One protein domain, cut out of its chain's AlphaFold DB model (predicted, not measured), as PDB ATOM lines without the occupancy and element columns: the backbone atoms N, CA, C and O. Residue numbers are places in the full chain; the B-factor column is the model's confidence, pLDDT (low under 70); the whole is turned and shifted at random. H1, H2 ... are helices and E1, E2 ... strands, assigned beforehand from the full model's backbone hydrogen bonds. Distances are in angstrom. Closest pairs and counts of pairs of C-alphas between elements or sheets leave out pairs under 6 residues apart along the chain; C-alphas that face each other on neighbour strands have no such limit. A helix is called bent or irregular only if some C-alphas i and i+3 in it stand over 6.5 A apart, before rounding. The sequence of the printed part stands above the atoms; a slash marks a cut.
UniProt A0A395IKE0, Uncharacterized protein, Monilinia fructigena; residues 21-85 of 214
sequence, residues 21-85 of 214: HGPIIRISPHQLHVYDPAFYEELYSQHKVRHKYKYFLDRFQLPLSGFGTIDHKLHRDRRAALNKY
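Overview. This is residues 21 to 85 of the 214 residues of an uncharacterized protein of Monilinia fructigena (UniProt A0A395IKE0). This is an open, drawn-out chain with a small group of parts at each end: a two-stranded hairpin, E1 and E2, with the short helix H1 following it at one end, and the helices H2 and H3 at the other. Residues 44 to 53 cross from one end to the other, and residues 59 to 71 make a loop that leads from H2 to H3. The printed part has 65 residues with two named strands and three named helices, in the order E1, E2, H1, H2, H3; the sheet is E1 - E2, antiparallel. The class is mixed, helices and strands, with 30 of the 65 residues in named elements, under half. The whole is loose, with a radius of gyration of the C-alphas of 14.6 A, and elongated, spanning 43 by 25 by 18 A.

Along the chain. Strand E1 is residues 24 to 28, 12.5 A from first to last C-alpha, and C-alpha 24 is at (-2.345, 43.670, -31.565). Strand E2 is residues 31 to 34, 9.8 A long. Helix H1 is residues 37 to 43, 10.1 A long, and it is irregular: C-alphas 38 and 41 are 7.3 A apart. Helix H2 is residues 54 to 58, 6.1 A long, with C-alpha 54 at (-9.455, 22.443, -30.089). Helix H3, the longest by residues, is residues 72 to 80, 12.2 A long, and C-alpha 80 is at (-3.193, 15.548, -49.269).

Arrangement. E1 and E2 form a hairpin and are antiparallel, with 154 degrees between their N-to-C directions. C-alphas 26 and 32 face each other at 4.4 A. N 33 and O 25, at 2.8 A, and N 25 and O 33, at 3.0 A, are within hydrogen-bond range. A tight link of 2 residues joins E2 to H1. H1 is apart from E1, from H2 and from H3. H2 and H3 are apart from each other and from both strands. In H2 and H3 every O i to N i+4 pair is within hydrogen-bond range; in H1 it is 1 of 3, beside 3 of 4 O i to N i+3 pairs.

Size, cuts and confidence. The two C-alphas farthest apart are those of His 21 and Lys 84, at 45.3 A. The printed part has no cut. The link from H2 to H3, with 13 residues between them, is long; the link from H1 to H2, with 10, is short. The mean pLDDT of the printed part is 92.1, and no printed residue is under 70.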
ATOM      1  N   HIS A  21      -5.930  50.636 -28.655       96.75
ATOM      2  CA  HIS A  21      -4.932  49.760 -28.035       96.75
ATOM      3  C   HIS A  21      -3.804  49.331 -28.983       96.75
ATOM      4  O   HIS A  21      -2.865  48.664 -28.553       96.75
ATOM      5  N   GLY A  22      -3.873  49.726 -30.255       96.38
ATOM      6  CA  GLY A  22      -2.850  49.437 -31.252       96.38
ATOM      7  C   GLY A  22      -3.116  48.164 -32.068       96.38
ATOM      8  O   GLY A  22      -4.197  47.576 -32.005       96.38
ATOM      9  N   PRO A  23      -2.139  47.725 -32.878       96.06
ATOM     10  CA  PRO A  23      -2.341  46.726 -33.932       96.06
ATOM     11  C   PRO A  23      -2.523  45.290 -33.424       96.06
ATOM     12  O   PRO A  23      -2.984  44.431 -34.170       96.06
ATOM     13  N   ILE A  24      -2.198  45.001 -32.163       96.19
ATOM     14  CA  ILE A  24      -2.345  43.670 -31.565       96.19
ATOM     15  C   ILE A  24      -3.055  43.827 -30.227       96.19
ATOM     16  O   ILE A  24      -2.536  44.470 -29.319       96.19
ATOM     17  N   ILE A  25      -4.233  43.218 -30.099       96.69
ATOM     18  CA  ILE A  25      -5.059  43.306 -28.891       96.69
ATOM     19  C   ILE A  25      -5.449  41.914 -28.402       96.69
ATOM     20  O   ILE A  25      -5.572  40.970 -29.181       96.69
ATOM     21  N   ARG A  26      -5.672  41.768 -27.096       95.00
ATOM     22  CA  ARG A  26      -6.182  40.528 -26.498       95.00
ATOM     23  C   ARG A  26      -7.689  40.639 -26.299       95.00
ATOM     24  O   ARG A  26      -8.130  41.489 -25.538       95.00
ATOM     25  N   ILE A  27      -8.462  39.771 -26.955       93.06
ATOM     26  CA  ILE A  27      -9.940  39.782 -26.898       93.06
ATOM     27  C   ILE A  27     -10.518  38.701 -25.975       93.06
ATOM     28  O   ILE A  27     -11.683  38.759 -25.599       93.06
ATOM     29  N   SER A  28      -9.711  37.709 -25.593       88.06
ATOM     30  CA  SER A  28     -10.047  36.721 -24.564       88.06
ATOM     31  C   SER A  28      -8.764  36.184 -23.916       88.06
ATOM     32  O   SER A  28      -7.673  36.419 -24.451       88.06
ATOM     33  N   PRO A  29      -8.836  35.435 -22.797       90.31
ATOM     34  CA  PRO A  29      -7.641  34.892 -22.142       90.31
ATOM     35  C   PRO A  29      -6.714  34.118 -23.094       90.31
ATOM     36  O   PRO A  29      -5.492  34.173 -22.955       90.31
ATOM     37  N   HIS A  30      -7.284  33.474 -24.116       89.88
ATOM     38  CA  HIS A  30      -6.567  32.607 -25.053       89.88
ATOM     39  C   HIS A  30      -6.530  33.125 -26.499       89.88
ATOM     40  O   HIS A  30      -6.048  32.408 -27.373       89.88
ATOM     41  N   GLN A  31      -7.031  34.334 -26.785       90.56
ATOM     42  CA  GLN A  31      -7.106  34.858 -28.155       90.56
ATOM     43  C   GLN A  31      -6.515  36.259 -28.269       90.56
ATOM     44  O   GLN A  31      -6.893  37.188 -27.549       90.56
ATOM     45  N   LEU A  32      -5.618  36.399 -29.240       93.62
ATOM     46  CA  LEU A  32      -5.107  37.670 -29.729       93.62
ATOM     47  C   LEU A  32      -5.767  37.969 -31.073       93.62
ATOM     48  O   LEU A  32      -5.881  37.079 -31.915       93.62
ATOM     49  N   HIS A  33      -6.186  39.213 -31.266       94.50
ATOM     50  CA  HIS A  33      -6.595  39.732 -32.559       94.50
ATOM     51  C   HIS A  33      -5.477  40.626 -33.099       94.50
ATOM     52  O   HIS A  33      -4.957  41.484 -32.382       94.50
ATOM     53  N   VAL A  34      -5.085  40.384 -34.348       95.25
ATOM     54  CA  VAL A  34      -3.966  41.061 -35.007       95.25
ATOM     55  C   VAL A  34      -4.492  41.807 -36.223       95.25
ATOM     56  O   VAL A  34      -5.111  41.215 -37.105       95.25
ATOM     57  N   TYR A  35      -4.225  43.105 -36.262       94.69
ATOM     58  CA  TYR A  35      -4.530  44.019 -37.351       94.69
ATOM     59  C   TYR A  35      -3.230  44.688 -37.822       94.69
ATOM     60  O   TYR A  35      -3.046  45.896 -37.700       94.69
ATOM     61  N   ASP A  36      -2.301  43.860 -38.308       95.00
ATOM     62  CA  ASP A  36      -0.979  44.270 -38.791       95.00
ATOM     63  C   ASP A  36      -0.563  43.426 -40.013       95.00
ATOM     64  O   ASP A  36      -0.372  42.211 -39.871       95.00
ATOM     65  N   PRO A  37      -0.398  44.028 -41.207       94.56
ATOM     66  CA  PRO A  37       0.089  43.326 -42.392       94.56
ATOM     67  C   PRO A  37       1.477  42.699 -42.215       94.56
ATOM     68  O   PRO A  37       1.737  41.643 -42.791       94.56
ATOM     69  N   ALA A  38       2.355  43.296 -41.400       94.75
ATOM     70  CA  ALA A  38       3.697  42.763 -41.155       94.75
ATOM     71  C   ALA A  38       3.661  41.392 -40.456       94.75
ATOM     72  O   ALA A  38       4.603  40.607 -40.556       94.75
ATOM     73  N   PHE A  39       2.551  41.069 -39.787       93.62
ATOM     74  CA  PHE A  39       2.358  39.815 -39.067       93.62
ATOM     75  C   PHE A  39       1.739  38.699 -39.934       93.62
ATOM     76  O   PHE A  39       1.510  37.588 -39.448       93.62
ATOM     77  N   TYR A  40       1.467  38.961 -41.220       91.81
ATOM     78  CA  TYR A  40       0.830  37.997 -42.122       91.81
ATOM     79  C   TYR A  40       1.642  36.704 -42.266       91.81
ATOM     80  O   TYR A  40       1.107  35.618 -42.049       91.81
ATOM     81  N   GLU A  41       2.941  36.816 -42.558       91.88
ATOM     82  CA  GLU A  41       3.842  35.661 -42.706       91.88
ATOM     83  C   GLU A  41       4.051  34.911 -41.389       91.88
ATOM     84  O   GLU A  41       4.294  33.700 -41.383       91.88
ATOM     85  N   GLU A  42       3.900  35.603 -40.254       91.12
ATOM     86  CA  GLU A  42       3.859  34.933 -38.965       91.12
ATOM     87  C   GLU A  42       2.606  34.065 -38.897       91.12
ATOM     88  O   GLU A  42       2.738  32.852 -38.786       91.12
ATOM     89  N   LEU A  43       1.400  34.624 -39.029       90.00
ATOM     90  CA  LEU A  43       0.139  33.883 -38.861       90.00
ATOM     91  C   LEU A  43      -0.085  32.794 -39.915       90.00
ATOM     92  O   LEU A  43      -0.442  31.666 -39.564       90.00
ATOM     93  N   TYR A  44       0.162  33.109 -41.184       89.69
ATOM     94  CA  TYR A  44      -0.140  32.265 -42.344       89.69
ATOM     95  C   TYR A  44       1.103  31.576 -42.929       89.69
ATOM     96  O   TYR A  44       1.160  31.267 -44.120       89.69
ATOM     97  N   SER A  45       2.086  31.291 -42.073       90.25
ATOM     98  CA  SER A  45       3.315  30.588 -42.447       90.25
ATOM     99  C   SER A  45       3.065  29.200 -43.050       90.25
ATOM    100  O   SER A  45       2.298  28.401 -42.513       90.25
ATOM    101  N   GLN A  46       3.809  28.874 -44.110       85.94
ATOM    102  CA  GLN A  46       3.833  27.538 -44.727       85.94
ATOM    103  C   GLN A  46       4.788  26.554 -44.030       85.94
ATOM    104  O   GLN A  46       4.704  25.345 -44.247       85.94
ATOM    105  N   HIS A  47       5.715  27.057 -43.211       87.56
ATOM    106  CA  HIS A  47       6.809  26.258 -42.642       87.56
ATOM    107  C   HIS A  47       6.680  26.058 -41.131       87.56
ATOM    108  O   HIS A  47       7.280  25.136 -40.576       87.56
ATOM    109  N   LYS A  48       5.891  26.897 -40.451       90.94
ATOM    110  CA  LYS A  48       5.673  26.794 -39.006       90.94
ATOM    111  C   LYS A  48       4.550  25.812 -38.697       90.94
ATOM    112  O   LYS A  48       3.426  25.951 -39.167       90.94
ATOM    113  N   VAL A  49       4.855  24.836 -37.848       92.44
ATOM    114  CA  VAL A  49       3.880  23.855 -37.369       92.44
ATOM    115  C   VAL A  49       2.946  24.521 -36.365       92.44
ATOM    116  O   VAL A  49       3.395  25.052 -35.349       92.44
ATOM    117  N   ARG A  50       1.638  24.473 -36.635       91.56
ATOM    118  CA  ARG A  50       0.597  24.959 -35.721       91.56
ATOM    119  C   ARG A  50      -0.569  23.995 -35.652       91.56
ATOM    120  O   ARG A  50      -1.109  23.585 -36.678       91.56
ATOM    121  N   HIS A  51      -0.981  23.682 -34.432       93.75
ATOM    122  CA  HIS A  51      -2.212  22.945 -34.185       93.75
ATOM    123  C   HIS A  51      -3.410  23.885 -34.257       93.75
ATOM    124  O   HIS A  51      -3.330  25.049 -33.856       93.75
ATOM    125  N   LYS A  52      -4.540  23.379 -34.753       92.50
ATOM    126  CA  LYS A  52      -5.796  24.134 -34.693       92.50
ATOM    127  C   LYS A  52      -6.280  24.228 -33.245       92.50
ATOM    128  O   LYS A  52      -6.021  23.352 -32.424       92.50
ATOM    129  N   TYR A  53      -7.033  25.276 -32.933       91.44
ATOM    130  CA  TYR A  53      -7.559  25.464 -31.586       91.44
ATOM    131  C   TYR A  53      -8.714  24.490 -31.305       91.44
ATOM    132  O   TYR A  53      -9.801  24.635 -31.867       91.44
ATOM    133  N   LYS A  54      -8.484  23.502 -30.425       90.25
ATOM    134  CA  LYS A  54      -9.455  22.443 -30.089       90.25
ATOM    135  C   LYS A  54     -10.831  22.995 -29.719       90.25
ATOM    136  O   LYS A  54     -11.828  22.572 -30.288       90.25
ATOM    137  N   TYR A  55     -10.869  23.975 -28.821       88.19
ATOM    138  CA  TYR A  55     -12.115  24.559 -28.324       88.19
ATOM    139  C   TYR A  55     -12.979  25.159 -29.448       88.19
ATOM    140  O   TYR A  55     -14.198  25.027 -29.438       88.19
ATOM    141  N   PHE A  56     -12.354  25.749 -30.473       86.19
ATOM    142  CA  PHE A  56     -13.074  26.228 -31.657       86.19
ATOM    143  C   PHE A  56     -13.601  25.083 -32.533       86.19
ATOM    144  O   PHE A  56     -14.660  25.215 -33.145       86.19
ATOM    145  N   LEU A  57     -12.869  23.972 -32.620       89.69
ATOM    146  CA  LEU A  57     -13.235  22.838 -33.468       89.69
ATOM    147  C   LEU A  57     -14.302  21.927 -32.855       89.69
ATOM    148  O   LEU A  57     -15.101  21.356 -33.598       89.69
ATOM    149  N   ASP A  58     -14.351  21.814 -31.527       85.62
ATOM    150  CA  ASP A  58     -15.287  20.929 -30.824       85.62
ATOM    151  C   ASP A  58     -16.755  21.230 -31.175       85.62
ATOM    152  O   ASP A  58     -17.566  20.312 -31.268       85.62
ATOM    153  N   ARG A  59     -17.100  22.488 -31.482       84.38
ATOM    154  CA  ARG A  59     -18.466  22.879 -31.875       84.38
ATOM    155  C   ARG A  59     -18.980  22.188 -33.144       84.38
ATOM    156  O   ARG A  59     -20.183  22.152 -33.368       84.38
ATOM    157  N   PHE A  60     -18.077  21.696 -33.995       84.69
ATOM    158  CA  PHE A  60     -18.432  21.084 -35.273       84.69
ATOM    159  C   PHE A  60     -18.621  19.570 -35.181       84.69
ATOM    160  O   PHE A  60     -19.248  19.007 -36.067       84.69
ATOM    161  N   GLN A  61     -18.089  18.907 -34.144       84.31
ATOM    162  CA  GLN A  61     -18.237  17.457 -33.932       84.31
ATOM    163  C   GLN A  61     -17.797  16.593 -35.139       84.31
ATOM    164  O   GLN A  61     -18.391  15.561 -35.443       84.31
ATOM    165  N   LEU A  62     -16.716  17.001 -35.823       87.62
ATOM    166  CA  LEU A  62     -16.151  16.309 -36.997       87.62
ATOM    167  C   LEU A  62     -14.672  15.895 -36.800       87.62
ATOM    168  O   LEU A  62     -13.831  16.230 -37.645       87.62
ATOM    169  N   PRO A  63     -14.307  15.170 -35.722       86.94
ATOM    170  CA  PRO A  63     -12.904  14.924 -35.346       86.94
ATOM    171  C   PRO A  63     -12.115  14.080 -36.366       86.94
ATOM    172  O   PRO A  63     -10.884  14.147 -36.437       86.94
ATOM    173  N   LEU A  64     -12.814  13.287 -37.183       89.38
ATOM    174  CA  LEU A  64     -12.208  12.430 -38.208       89.38
ATOM    175  C   LEU A  64     -12.067  13.118 -39.573       89.38
ATOM    176  O   LEU A  64     -11.370  12.609 -40.446       89.38
ATOM    177  N   SER A  65     -12.679  14.289 -39.757       91.75
ATOM    178  CA  SER A  65     -12.589  15.048 -41.006       91.75
ATOM    179  C   SER A  65     -11.274  15.823 -41.106       91.75
ATOM    180  O   SER A  65     -10.704  16.233 -40.092       91.75
ATOM    181  N   GLY A  66     -10.832  16.140 -42.329       92.94
ATOM    182  CA  GLY A  66      -9.728  17.087 -42.534       92.94
ATOM    183  C   GLY A  66     -10.001  18.445 -41.871       92.94
ATOM    184  O   GLY A  66      -9.127  19.011 -41.222       92.94
ATOM    185  N   PHE A  67     -11.241  18.941 -41.922       93.06
ATOM    186  CA  PHE A  67     -11.621  20.200 -41.277       93.06
ATOM    187  C   PHE A  67     -11.407  20.176 -39.750       93.06
ATOM    188  O   PHE A  67     -10.738  21.063 -39.216       93.06
ATOM    189  N   GLY A  68     -11.898  19.138 -39.068       93.81
ATOM    190  CA  GLY A  68     -11.832  18.988 -37.611       93.81
ATOM    191  C   GLY A  68     -10.527  18.398 -37.064       93.81
ATOM    192  O   GLY A  68     -10.414  18.196 -35.858       93.81
ATOM    193  N   THR A  69      -9.531  18.124 -37.911       95.44
ATOM    194  CA  THR A  69      -8.238  17.583 -37.462       95.44
ATOM    195  C   THR A  69      -7.395  18.665 -36.780       95.44
ATOM    196  O   THR A  69      -7.033  19.652 -37.423       95.44
ATOM    197  N   ILE A  70      -7.069  18.467 -35.498       95.62
ATOM    198  CA  ILE A  70      -6.262  19.397 -34.683       95.62
ATOM    199  C   ILE A  70      -4.769  19.287 -34.999       95.62
ATOM    200  O   ILE A  70      -4.092  20.309 -35.135       95.62
ATOM    201  N   ASP A  71      -4.259  18.056 -35.094       96.12
ATOM    202  CA  ASP A  71      -2.842  17.806 -35.336       96.12
ATOM    203  C   ASP A  71      -2.422  18.276 -36.735       96.12
ATOM    204  O   ASP A  71      -3.092  17.996 -37.729       96.12
ATOM    205  N   HIS A  72      -1.300  18.991 -36.813       94.69
ATOM    206  CA  HIS A  72      -0.843  19.610 -38.053       94.69
ATOM    207  C   HIS A  72      -0.424  18.570 -39.100       94.69
ATOM    208  O   HIS A  72      -0.773  18.702 -40.274       94.69
ATOM    209  N   LYS A  73       0.327  17.537 -38.691       94.81
ATOM    210  CA  LYS A  73       0.820  16.501 -39.611       94.81
ATOM    211  C   LYS A  73      -0.336  15.641 -40.109       94.81
ATOM    212  O   LYS A  73      -0.518  15.522 -41.314       94.81
ATOM    213  N   LEU A  74      -1.192  15.170 -39.208       96.06
ATOM    214  CA  LEU A  74      -2.377  14.397 -39.569       96.06
ATOM    215  C   LEU A  74      -3.329  15.198 -40.469       96.06
ATOM    216  O   LEU A  74      -3.900  14.655 -41.414       96.06
ATOM    217  N   HIS A  75      -3.495  16.498 -40.205       95.31
ATOM    218  CA  HIS A  75      -4.272  17.380 -41.072       95.31
ATOM    219  C   HIS A  75      -3.671  17.451 -42.480       95.31
ATOM    220  O   HIS A  75      -4.410  17.380 -43.464       95.31
ATOM    221  N   ARG A  76      -2.342  17.593 -42.580       94.00
ATOM    222  CA  ARG A  76      -1.620  17.616 -43.858       94.00
ATOM    223  C   ARG A  76      -1.865  16.329 -44.643       94.00
ATOM    224  O   ARG A  76      -2.217  16.424 -45.816       94.00
ATOM    225  N   ASP A  77      -1.758  15.172 -43.998       95.50
ATOM    226  CA  ASP A  77      -1.945  13.868 -44.643       95.50
ATOM    227  C   ASP A  77      -3.393  13.679 -45.123       95.50
ATOM    228  O   ASP A  77      -3.635  13.363 -46.291       95.50
ATOM    229  N   ARG A  78      -4.382  13.988 -44.269       95.25
ATOM    230  CA  ARG A  78      -5.813  13.945 -44.629       95.25
ATOM    231  C   ARG A  78      -6.153  14.894 -45.780       95.25
ATOM    232  O   ARG A  78      -6.918  14.532 -46.669       95.25
ATOM    233  N   ARG A  79      -5.588  16.107 -45.785       93.44
ATOM    234  CA  ARG A  79      -5.778  17.075 -46.877       93.44
ATOM    235  C   ARG A  79      -5.129  16.592 -48.173       93.44
ATOM    236  O   ARG A  79      -5.736  16.732 -49.231       93.44
ATOM    237  N   ALA A  80      -3.927  16.021 -48.099       94.44
ATOM    238  CA  ALA A  80      -3.193  15.548 -49.269       94.44
ATOM    239  C   ALA A  80      -3.970  14.477 -50.052       94.44
ATOM    240  O   ALA A  80      -3.966  14.510 -51.283       94.44
ATOM    241  N   ALA A  81      -4.710  13.604 -49.360       93.56
ATOM    242  CA  ALA A  81      -5.563  12.595 -49.988       93.56
ATOM    243  C   ALA A  81      -6.642  13.187 -50.924       93.56
ATOM    244  O   ALA A  81      -7.034  12.542 -51.898       93.56
ATOM    245  N   LEU A  82      -7.089  14.426 -50.672       92.00
ATOM    246  CA  LEU A  82      -8.115  15.109 -51.469       92.00
ATOM    247  C   LEU A  82      -7.552  15.878 -52.677       92.00
ATOM    248  O   LEU A  82      -8.295  16.179 -53.610       92.00
ATOM    249  N   ASN A  83      -6.249  16.181 -52.703       92.75
ATOM    250  CA  ASN A  83      -5.650  17.076 -53.705       92.75
ATOM    251  C   ASN A  83      -5.860  16.605 -55.153       92.75
ATOM    252  O   ASN A  83      -6.062  17.433 -56.038       92.75
ATOM    253  N   LYS A  84      -5.838  15.288 -55.405       93.12
ATOM    254  CA  LYS A  84      -6.042  14.728 -56.754       93.12
ATOM    255  C   LYS A  84      -7.439  15.022 -57.309       93.12
ATOM    256  O   LYS A  84      -7.594  15.249 -58.506       93.12
ATOM    257  N   TYR A  85      -8.440  15.081 -56.436       91.38
ATOM    258  CA  TYR A  85      -9.806  15.425 -56.814       91.38
ATOM    259  C   TYR A  85      -9.932  16.940 -57.034       91.38
ATOM    260  O   TYR A  85     -10.630  17.393 -57.924       91.38
TER     261      TYR A  85